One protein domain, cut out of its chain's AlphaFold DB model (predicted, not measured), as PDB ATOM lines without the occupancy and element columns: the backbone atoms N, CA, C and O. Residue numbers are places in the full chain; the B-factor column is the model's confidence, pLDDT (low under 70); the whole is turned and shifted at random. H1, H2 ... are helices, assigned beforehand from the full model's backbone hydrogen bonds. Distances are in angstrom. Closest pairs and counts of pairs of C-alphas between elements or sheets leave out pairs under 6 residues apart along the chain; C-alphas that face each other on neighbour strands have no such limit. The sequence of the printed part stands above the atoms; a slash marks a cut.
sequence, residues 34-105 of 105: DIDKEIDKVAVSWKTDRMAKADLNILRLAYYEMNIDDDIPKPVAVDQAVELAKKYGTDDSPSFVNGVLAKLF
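What this domain is: This is residues 34 to 105 of the 105 residues of the protein "N utilization substance protein B homolog" of Eubacterium sp. CAG:192 (UniProt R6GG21). What would one see first in this model? Three helices, H2, H3 and H4, pack as a compact up-and-down bundle, their centres making a triangle, and a shorter helix, H1, lies across the side formed by H2 and H4, away from H3. What is it built of, in order? The printed part has 72 residues with four named helices, H1, H2, H3 and H4 along the chain, and no named strand; its class is all helix. How large is the outline? It is rounded and compact, spanning 30 by 26 by 17 A, with a radius of gyration of the C-alphas of 11.0 A.

How they stand to each other: What does the first helix meet? H1, residues 34 to 42, touches H2, residues 53 to 67, with residues 59 to 64 of H2 alone; their closest C-alphas are those of Ile 35 and Arg 60, 6.3 A apart, and they stand about perpendicular at 78 degrees. H1 also touches H4, residues 93 to 104, with residues 100 to 104 of H4 alone, about perpendicular at 84 degrees; the closest C-alphas, of Val 42 and Lys 103, are 6.1 A apart. H1 is apart from H3, residues 74 to 88. How do H2, H3 and H4 stand to each other? H2 and H3 form a helical hairpin and touch at a shallow tilt of 11 degrees, opposite ways, closest at the C-alphas of Met 66 and Lys 74, 5.0 A; H3 and H4 form another at 26 degrees, also shallow and opposite ways, closest at the C-alphas of Ala 85 and Pro 94, 5.0 A. H2 and H4 touch and run the same way at a shallow tilt of 34 degrees, only just short of steep, with the C-alphas of Asp 55 and Ser 93 closest at 6.6 A. Are the helix backbones well formed? In H2 and H3 every O i to N i+4 pair is within hydrogen-bond range; in H1 it is 4 of 5 and in H4 7 of 8.

Where its parts are: Where does H1 lie? It runs 13.6 A from C-alpha 34 at (-483.385, 310.992, -49.731) to C-alpha 42. How long are the others? H2 measures 21.1 A from first to last C-alpha and H3 21.0 A, beginning at C-alpha 74 at (-471.775, 306.570, -35.477). H4 measures 16.6 A and ends at C-alpha 104 at (-482.687, 309.981, -36.361).

The domain as a whole: How far does it reach? The two C-alphas farthest apart, of Ser 45 and Asp 71, are 32.1 A apart. Are there cuts or long links? The printed part has no cut; the link H3 to H4 is tight, and the links H1 to H2 and H2 to H3 are short. How confident is the model? The mean pLDDT of the printed part is 95.5, and no printed residue is under 70.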
ATOM      1  N   ASP A  34    -483.147 312.083 -50.680       98.06
ATOM      2  CA  ASP A  34    -483.385 310.992 -49.731       98.06
ATOM      3  C   ASP A  34    -482.930 311.375 -48.319       98.06
ATOM      4  O   ASP A  34    -483.661 311.163 -47.350       98.06
ATOM      5  N   ILE A  35    -481.752 311.991 -48.196       97.81
ATOM      6  CA  ILE A  35    -481.207 312.447 -46.913       97.81
ATOM      7  C   ILE A  35    -482.118 313.515 -46.294       97.81
ATOM      8  O   ILE A  35    -482.494 313.417 -45.124       97.81
ATOM      9  N   ASP A  36    -482.521 314.513 -47.081       98.00
ATOM     10  CA  ASP A  36    -483.401 315.594 -46.637       98.00
ATOM     11  C   ASP A  36    -484.758 315.057 -46.191       98.00
ATOM     12  O   ASP A  36    -485.287 315.483 -45.162       98.00
ATOM     13  N   LYS A  37    -485.296 314.068 -46.912       97.31
ATOM     14  CA  LYS A  37    -486.539 313.395 -46.535       97.31
ATOM     15  C   LYS A  37    -486.434 312.724 -45.169       97.31
ATOM     16  O   LYS A  37    -487.392 312.798 -44.399       97.31
ATOM     17  N   GLU A  38    -485.320 312.071 -44.850       97.44
ATOM     18  CA  GLU A  38    -485.124 311.463 -43.530       97.44
ATOM     19  C   GLU A  38    -484.981 312.520 -42.431       97.44
ATOM     20  O   GLU A  38    -485.646 312.419 -41.397       97.44
ATOM     21  N   ILE A  39    -484.212 313.585 -42.677       97.38
ATOM     22  CA  ILE A  39    -484.084 314.721 -41.751       97.38
ATOM     23  C   ILE A  39    -485.461 315.348 -41.472       97.38
ATOM     24  O   ILE A  39    -485.836 315.575 -40.316       97.38
ATOM     25  N   ASP A  40    -486.262 315.576 -42.512       96.94
ATOM     26  CA  ASP A  40    -487.575 316.201 -42.388       96.94
ATOM     27  C   ASP A  40    -488.573 315.356 -41.588       96.94
ATOM     28  O   ASP A  40    -489.495 315.925 -40.991       96.94
ATOM     29  N   LYS A  41    -488.415 314.028 -41.502       95.69
ATOM     30  CA  LYS A  41    -489.280 313.193 -40.645       95.69
ATOM     31  C   LYS A  41    -489.163 313.568 -39.171       95.69
ATOM     32  O   LYS A  41    -490.164 313.525 -38.458       95.69
ATOM     33  N   VAL A  42    -487.972 313.962 -38.718       95.50
ATOM     34  CA  VAL A  42    -487.712 314.277 -37.305       95.50
ATOM     35  C   VAL A  42    -487.697 315.780 -37.012       95.50
ATOM     36  O   VAL A  42    -488.010 316.202 -35.893       95.50
ATOM     37  N   ALA A  43    -487.400 316.606 -38.020       92.12
ATOM     38  CA  ALA A  43    -487.341 318.062 -37.929       92.12
ATOM     39  C   ALA A  43    -488.721 318.709 -38.189       92.12
ATOM     40  O   ALA A  43    -488.906 319.532 -39.081       92.12
ATOM     41  N   VAL A  44    -489.731 318.314 -37.402       77.88
ATOM     42  CA  VAL A  44    -491.156 318.630 -37.651       77.88
ATOM     43  C   VAL A  44    -491.431 320.130 -37.842       77.88
ATOM     44  O   VAL A  44    -492.095 320.508 -38.807       77.88
ATOM     45  N   SER A  45    -490.916 320.988 -36.959       82.81
ATOM     46  CA  SER A  45    -491.187 322.436 -36.998       82.81
ATOM     47  C   SER A  45    -490.209 323.228 -37.868       82.81
ATOM     48  O   SER A  45    -490.528 324.348 -38.270       82.81
ATOM     49  N   TRP A  46    -489.045 322.656 -38.175       89.75
ATOM     50  CA  TRP A  46    -487.926 323.338 -38.823       89.75
ATOM     51  C   TRP A  46    -487.396 322.480 -39.970       89.75
ATOM     52  O   TRP A  46    -486.422 321.755 -39.821       89.75
ATOM     53  N   LYS A  47    -488.123 322.507 -41.087       92.44
ATOM     54  CA  LYS A  47    -487.844 321.687 -42.269       92.44
ATOM     55  C   LYS A  47    -486.567 322.140 -42.978       92.44
ATOM     56  O   LYS A  47    -486.130 323.278 -42.800       92.44
ATOM     57  N   THR A  48    -485.983 321.250 -43.775       94.69
ATOM     58  CA  THR A  48    -484.725 321.461 -44.518       94.69
ATOM     59  C   THR A  48    -484.722 322.742 -45.364       94.69
ATOM     60  O   THR A  48    -483.700 323.421 -45.465       94.69
ATOM     61  N   ASP A  49    -485.880 323.147 -45.892       93.88
ATOM     62  CA  ASP A  49    -486.084 324.391 -46.648       93.88
ATOM     63  C   ASP A  49    -485.843 325.682 -45.840       93.88
ATOM     64  O   ASP A  49    -485.502 326.720 -46.413       93.88
ATOM     65  N   ARG A  50    -485.983 325.615 -44.512       93.81
ATOM     66  CA  ARG A  50    -485.855 326.733 -43.565       93.81
ATOM     67  C   ARG A  50    -484.586 326.673 -42.717       93.81
ATOM     68  O   ARG A  50    -484.295 327.628 -41.999       93.81
ATOM     69  N   MET A  51    -483.829 325.579 -42.787       95.38
ATOM     70  CA  MET A  51    -482.580 325.431 -42.042       95.38
ATOM     71  C   MET A  51    -481.500 326.391 -42.548       95.38
ATOM     72  O   MET A  51    -481.376 326.656 -43.750       95.38
ATOM     73  N   ALA A  52    -480.653 326.860 -41.627       95.75
ATOM     74  CA  ALA A  52    -479.406 327.508 -42.005       95.75
ATOM     75  C   ALA A  52    -478.565 326.531 -42.842       95.75
ATOM     76  O   ALA A  52    -478.505 325.333 -42.558       95.75
ATOM     77  N   LYS A  53    -477.903 327.034 -43.889       96.31
ATOM     78  CA  LYS A  53    -477.164 326.170 -44.826       96.31
ATOM     79  C   LYS A  53    -476.019 325.410 -44.155       96.31
ATOM     80  O   LYS A  53    -475.746 324.286 -44.561       96.31
ATOM     81  N   ALA A  54    -475.390 325.996 -43.134       97.19
ATOM     82  CA  ALA A  54    -474.378 325.318 -42.330       97.19
ATOM     83  C   ALA A  54    -474.975 324.099 -41.609       97.19
ATOM     84  O   ALA A  54    -474.534 322.980 -41.859       97.19
ATOM     85  N   ASP A  55    -476.031 324.298 -40.816       97.81
ATOM     86  CA  ASP A  55    -476.696 323.227 -40.060       97.81
ATOM     87  C   ASP A  55    -477.209 322.111 -40.974       97.81
ATOM     88  O   ASP A  55    -476.989 320.931 -40.706       97.81
ATOM     89  N   LEU A  56    -477.840 322.475 -42.094       98.06
ATOM     90  CA  LEU A  56    -478.352 321.507 -43.061       98.06
ATOM     91  C   LEU A  56    -477.234 320.637 -43.647       98.06
ATOM     92  O   LEU A  56    -477.373 319.420 -43.732       98.06
ATOM     93  N   ASN A  57    -476.114 321.242 -44.047       98.12
ATOM     94  CA  ASN A  57    -474.999 320.491 -44.621       98.12
ATOM     95  C   ASN A  57    -474.271 319.639 -43.574       98.12
ATOM     96  O   ASN A  57    -473.827 318.541 -43.903       98.12
ATOM     97  N   ILE A  58    -474.202 320.096 -42.321       98.38
ATOM     98  CA  ILE A  58    -473.691 319.300 -41.198       98.38
ATOM     99  C   ILE A  58    -474.572 318.068 -40.976       98.38
ATOM    100  O   ILE A  58    -474.055 316.957 -40.894       98.38
ATOM    101  N   LEU A  59    -475.896 318.240 -40.942       98.19
ATOM    102  CA  LEU A  59    -476.840 317.133 -40.785       98.19
ATOM    103  C   LEU A  59    -476.764 316.137 -41.945       98.19
ATOM    104  O   LEU A  59    -476.789 314.933 -41.709       98.19
ATOM    105  N   ARG A  60    -476.626 316.622 -43.185       98.12
ATOM    106  CA  ARG A  60    -476.465 315.759 -44.364       98.12
ATOM    107  C   ARG A  60    -475.185 314.933 -44.307       98.12
ATOM    108  O   ARG A  60    -475.233 313.734 -44.568       98.12
ATOM    109  N   LEU A  61    -474.064 315.562 -43.946       97.88
ATOM    110  CA  LEU A  61    -472.786 314.871 -43.788       97.88
ATOM    111  C   LEU A  61    -472.858 313.823 -42.672       97.88
ATOM    112  O   LEU A  61    -472.480 312.680 -42.897       97.88
ATOM    113  N   ALA A  62    -473.406 314.185 -41.510       97.69
ATOM    114  CA  ALA A  62    -473.558 313.271 -40.382       97.69
ATOM    115  C   ALA A  62    -474.478 312.090 -40.719       97.69
ATOM    116  O   ALA A  62    -474.157 310.944 -40.424       97.69
ATOM    117  N   TYR A  63    -475.607 312.342 -41.388       97.50
ATOM    118  CA  TYR A  63    -476.505 311.277 -41.832       97.50
ATOM    119  C   TYR A  63    -475.802 310.312 -42.795       97.50
ATOM    120  O   TYR A  63    -475.926 309.095 -42.636       97.50
ATOM    121  N   TYR A  64    -475.062 310.847 -43.773       97.19
ATOM    122  CA  TYR A  64    -474.263 310.053 -44.705       97.19
ATOM    123  C   TYR A  64    -473.225 309.207 -43.958       97.19
ATOM    124  O   TYR A  64    -473.165 307.995 -44.152       97.19
ATOM    125  N   GLU A  65    -472.484 309.821 -43.034       96.00
ATOM    126  CA  GLU A  65    -471.489 309.147 -42.195       96.00
ATOM    127  C   GLU A  65    -472.070 308.011 -41.367       96.00
ATOM    128  O   GLU A  65    -471.441 306.981 -41.186       96.00
ATOM    129  N   MET A  66    -473.286 308.183 -40.863       94.88
ATOM    130  CA  MET A  66    -473.885 307.214 -39.955       94.88
ATOM    131  C   MET A  66    -474.613 306.072 -40.671       94.88
ATOM    132  O   MET A  66    -474.771 305.009 -40.073       94.88
ATOM    133  N   ASN A  67    -475.115 306.267 -41.894       93.88
ATOM    134  CA  ASN A  67    -475.942 305.265 -42.588       93.88
ATOM    135  C   ASN A  67    -475.315 304.666 -43.846       93.88
ATOM    136  O   ASN A  67    -475.833 303.666 -44.339       93.88
ATOM    137  N   ILE A  68    -474.297 305.312 -44.411       90.88
ATOM    138  CA  ILE A  68    -473.766 304.972 -45.736       90.88
ATOM    139  C   ILE A  68    -472.260 304.713 -45.658       90.88
ATOM    140  O   ILE A  68    -471.765 303.803 -46.316       90.88
ATOM    141  N   ASP A  69    -471.542 305.495 -44.852       89.69
ATOM    142  CA  ASP A  69    -470.092 305.395 -44.700       89.69
ATOM    143  C   ASP A  69    -469.703 304.510 -43.502       89.69
ATOM    144  O   ASP A  69    -469.498 304.988 -42.386       89.69
ATOM    145  N   ASP A  70    -469.585 303.201 -43.734       86.69
ATOM    146  CA  ASP A  70    -469.237 302.225 -42.687       86.69
ATOM    147  C   ASP A  70    -467.828 302.435 -42.082       86.69
ATOM    148  O   ASP A  70    -467.507 301.836 -41.049       86.69
ATOM    149  N   ASP A  71    -466.992 303.297 -42.676       90.69
ATOM    150  CA  ASP A  71    -465.659 303.623 -42.156       90.69
ATOM    151  C   ASP A  71    -465.716 304.538 -40.918       90.69
ATOM    152  O   ASP A  71    -464.741 304.620 -40.161       90.69
ATOM    153  N   ILE A  72    -466.842 305.228 -40.685       91.25
ATOM    154  CA  ILE A  72    -466.982 306.214 -39.608       91.25
ATOM    155  C   ILE A  72    -467.921 305.691 -38.511       91.25
ATOM    156  O   ILE A  72    -469.125 305.533 -38.722       91.25
ATOM    157  N   PRO A  73    -467.428 305.471 -37.277       94.44
ATOM    158  CA  PRO A  73    -468.292 305.064 -36.177       94.44
ATOM    159  C   PRO A  73    -469.368 306.116 -35.883       94.44
ATOM    160  O   PRO A  73    -469.056 307.289 -35.673       94.44
ATOM    161  N   LYS A  74    -470.628 305.682 -35.751       94.06
ATOM    162  CA  LYS A  74    -471.775 306.570 -35.477       94.06
ATOM    163  C   LYS A  74    -471.549 307.589 -34.345       94.06
ATOM    164  O   LYS A  74    -471.864 308.755 -34.560       94.06
ATOM    165  N   PRO A  75    -470.989 307.221 -33.169       94.81
ATOM    166  CA  PRO A  75    -470.753 308.199 -32.104       94.81
ATOM    167  C   PRO A  75    -469.762 309.295 -32.512       94.81
ATOM    168  O   PRO A  75    -469.946 310.452 -32.154       94.81
ATOM    169  N   VAL A  76    -468.751 308.945 -33.315       96.56
ATOM    170  CA  VAL A  76    -467.759 309.904 -33.818       96.56
ATOM    171  C   VAL A  76    -468.421 310.889 -34.777       96.56
ATOM    172  O   VAL A  76    -468.200 312.088 -34.641       96.56
ATOM    173  N   ALA A  77    -469.264 310.410 -35.697       96.69
ATOM    174  CA  ALA A  77    -470.006 311.273 -36.618       96.69
ATOM    175  C   ALA A  77    -470.901 312.280 -35.872       96.69
ATOM    176  O   ALA A  77    -470.916 313.464 -36.208       96.69
ATOM    177  N   VAL A  78    -471.593 311.842 -34.811       97.38
ATOM    178  CA  VAL A  78    -472.412 312.728 -33.962       97.38
ATOM    179  C   VAL A  78    -471.550 313.786 -33.274       97.38
ATOM    180  O   VAL A  78    -471.853 314.976 -33.377       97.38
ATOM    181  N   ASP A  79    -470.458 313.377 -32.624       98.00
ATOM    182  CA  ASP A  79    -469.562 314.305 -31.930       98.00
ATOM    183  C   ASP A  79    -468.975 315.345 -32.901       98.00
ATOM    184  O   ASP A  79    -468.994 316.545 -32.620       98.00
ATOM    185  N   GLN A  80    -468.513 314.913 -34.081       97.75
ATOM    186  CA  GLN A  80    -467.961 315.823 -35.088       97.75
ATOM    187  C   GLN A  80    -469.016 316.768 -35.665       97.75
ATOM    188  O   GLN A  80    -468.725 317.947 -35.872       97.75
ATOM    189  N   ALA A  81    -470.248 316.304 -35.877       98.31
ATOM    190  CA  ALA A  81    -471.335 317.159 -36.341       98.31
ATOM    191  C   ALA A  81    -471.619 318.303 -35.354       98.31
ATOM    192  O   ALA A  81    -471.776 319.457 -35.759       98.31
ATOM    193  N   VAL A  82    -471.623 318.009 -34.051       98.44
ATOM    194  CA  VAL A  82    -471.824 319.019 -33.004       98.44
ATOM    195  C   VAL A  82    -470.652 320.004 -32.942       98.44
ATOM    196  O   VAL A  82    -470.876 321.208 -32.809       98.44
ATOM    197  N   GLU A  83    -469.408 319.540 -33.090       98.50
ATOM    198  CA  GLU A  83    -468.238 320.430 -33.148       98.50
ATOM    199  C   GLU A  83    -468.244 321.335 -34.392       98.50
ATOM    200  O   GLU A  83    -467.953 322.531 -34.296       98.50
ATOM    201  N   LEU A  84    -468.649 320.816 -35.555       98.44
ATOM    202  CA  LEU A  84    -468.841 321.632 -36.756       98.44
ATOM    203  C   LEU A  84    -469.939 322.680 -36.553       98.44
ATOM    204  O   LEU A  84    -469.769 323.828 -36.966       98.44
ATOM    205  N   ALA A  85    -471.031 322.323 -35.873       98.31
ATOM    206  CA  ALA A  85    -472.120 323.248 -35.571       98.31
ATOM    207  C   ALA A  85    -471.672 324.378 -34.634       98.31
ATOM    208  O   ALA A  85    -472.043 325.527 -34.853       98.31
ATOM    209  N   LYS A  86    -470.809 324.087 -33.647       98.19
ATOM    210  CA  LYS A  86    -470.192 325.117 -32.784       98.19
ATOM    211  C   LYS A  86    -469.304 326.071 -33.574       98.19
ATOM    212  O   LYS A  86    -469.228 327.251 -33.255       98.19
ATOM    213  N   LYS A  87    -468.594 325.549 -34.576       97.88
ATOM    214  CA  LYS A  87    -467.607 326.313 -35.340       97.88
ATOM    215  C   LYS A  87    -468.222 327.164 -36.450       97.88
ATOM    216  O   LYS A  87    -467.699 328.234 -36.742       97.88
ATOM    217  N   TYR A  88    -469.272 326.667 -37.100       97.12
ATOM    218  CA  TYR A  88    -469.809 327.249 -38.335       97.12
ATOM    219  C   TYR A  88    -471.284 327.659 -38.249       97.12
ATOM    220  O   TYR A  88    -471.796 328.267 -39.190       97.12
ATOM    221  N   GLY A  89    -471.973 327.301 -37.167       94.94
ATOM    222  CA  GLY A  89    -473.362 327.658 -36.922       94.94
ATOM    223  C   GLY A  89    -473.520 328.906 -36.052       94.94
ATOM    224  O   GLY A  89    -472.617 329.726 -35.906       94.94
ATOM    225  N   THR A  90    -474.714 329.039 -35.486       95.69
ATOM    226  CA  THR A  90    -475.065 330.028 -34.454       95.69
ATOM    227  C   THR A  90    -474.985 329.408 -33.056       95.69
ATOM    228  O   THR A  90    -474.778 328.202 -32.924       95.69
ATOM    229  N   ASP A  91    -475.225 330.202 -32.012       96.88
ATOM    230  CA  ASP A  91    -475.245 329.727 -30.620       96.88
ATOM    231  C   ASP A  91    -476.224 328.557 -30.389       96.88
ATOM    232  O   ASP A  91    -475.941 327.657 -29.595       96.88
ATOM    233  N   ASP A  92    -477.341 328.518 -31.124       96.69
ATOM    234  CA  ASP A  92    -478.351 327.461 -31.002       96.69
ATOM    235  C   ASP A  92    -478.016 326.205 -31.829       96.69
ATOM    236  O   ASP A  92    -478.523 325.112 -31.539       96.69
ATOM    237  N   SER A  93    -477.135 326.324 -32.830       97.44
ATOM    238  CA  SER A  93    -476.833 325.266 -33.805       97.44
ATOM    239  C   SER A  93    -476.341 323.954 -33.176       97.44
ATOM    240  O   SER A  93    -476.852 322.903 -33.569       97.44
ATOM    241  N   PRO A  94    -475.427 323.937 -32.180       98.44
ATOM    242  CA  PRO A  94    -474.976 322.689 -31.557       98.44
ATOM    243  C   PRO A  94    -476.120 321.901 -30.918       98.44
ATOM    244  O   PRO A  94    -476.213 320.684 -31.076       98.44
ATOM    245  N   SER A  95    -477.013 322.603 -30.213       97.38
ATOM    246  CA  SER A  95    -478.160 321.983 -29.546       97.38
ATOM    247  C   SER A  95    -479.190 321.471 -30.554       97.38
ATOM    248  O   SER A  95    -479.722 320.371 -30.393       97.38
ATOM    249  N   PHE A  96    -479.413 322.233 -31.629       96.44
ATOM    250  CA  PHE A  96    -480.307 321.871 -32.719       96.44
ATOM    251  C   PHE A  96    -479.817 320.626 -33.465       96.44
ATOM    252  O   PHE A  96    -480.562 319.649 -33.563       96.44
ATOM    253  N   VAL A  97    -478.562 320.624 -33.929       97.75
ATOM    254  CA  VAL A  97    -477.957 319.493 -34.653       97.75
ATOM    255  C   VAL A  97    -477.986 318.231 -33.795       97.75
ATOM    256  O   VAL A  97    -478.486 317.201 -34.246       97.75
ATOM    257  N   ASN A  98    -477.553 318.321 -32.534       97.44
ATOM    258  CA  ASN A  98    -477.592 317.187 -31.614       97.44
ATOM    259  C   ASN A  98    -479.022 316.651 -31.416       97.44
ATOM    260  O   ASN A  98    -479.254 315.445 -31.438       97.44
ATOM    261  N   GLY A  99    -480.002 317.548 -31.266       96.62
ATOM    262  CA  GLY A  99    -481.406 317.178 -31.087       96.62
ATOM    263  C   GLY A  99    -482.045 316.524 -32.316       96.62
ATOM    264  O   GLY A  99    -482.940 315.691 -32.160       96.62
ATOM    265  N   VAL A 100    -481.611 316.879 -33.527       96.94
ATOM    266  CA  VAL A 100    -482.042 316.213 -34.766       96.94
ATOM    267  C   VAL A 100    -481.402 314.829 -34.877       96.94
ATOM    268  O   VAL A 100    -482.119 313.855 -35.104       96.94
ATOM    269  N   LEU A 101    -480.088 314.716 -34.654       96.62
ATOM    270  CA  LEU A 101    -479.371 313.437 -34.733       96.62
ATOM    271  C   LEU A 101    -479.884 312.422 -33.702       96.62
ATOM    272  O   LEU A 101    -480.140 311.282 -34.067       96.62
ATOM    273  N   ALA A 102    -480.157 312.848 -32.465       96.12
ATOM    274  CA  ALA A 102    -480.720 311.990 -31.414       96.12
ATOM    275  C   ALA A 102    -482.146 311.474 -31.700       96.12
ATOM    276  O   ALA A 102    -482.656 310.626 -30.973       96.12
ATOM    277  N   LYS A 103    -482.840 312.029 -32.702       95.56
ATOM    278  CA  LYS A 103    -484.144 311.521 -33.161       95.56
ATOM    279  C   LYS A 103    -484.026 310.629 -34.392       95.56
ATOM    280  O   LYS A 103    -484.934 309.843 -34.643       95.56
ATOM    281  N   LEU A 104    -482.969 310.805 -35.186       92.31
ATOM    282  CA  LEU A 104    -482.687 309.981 -36.361       92.31
ATOM    283  C   LEU A 104    -482.115 308.611 -35.978       92.31
ATOM    284  O   LEU A 104    -482.307 307.656 -36.731       92.31
ATOM    285  N   PHE A 105    -481.426 308.525 -34.837       88.44
ATOM    286  CA  PHE A 105    -480.645 307.371 -34.391       88.44
ATOM    287  C   PHE A 105    -480.843 307.104 -32.902       88.44
ATOM    288  O   PHE A 105    -480.813 305.908 -32.531       88.44
TER     289      PHE A 105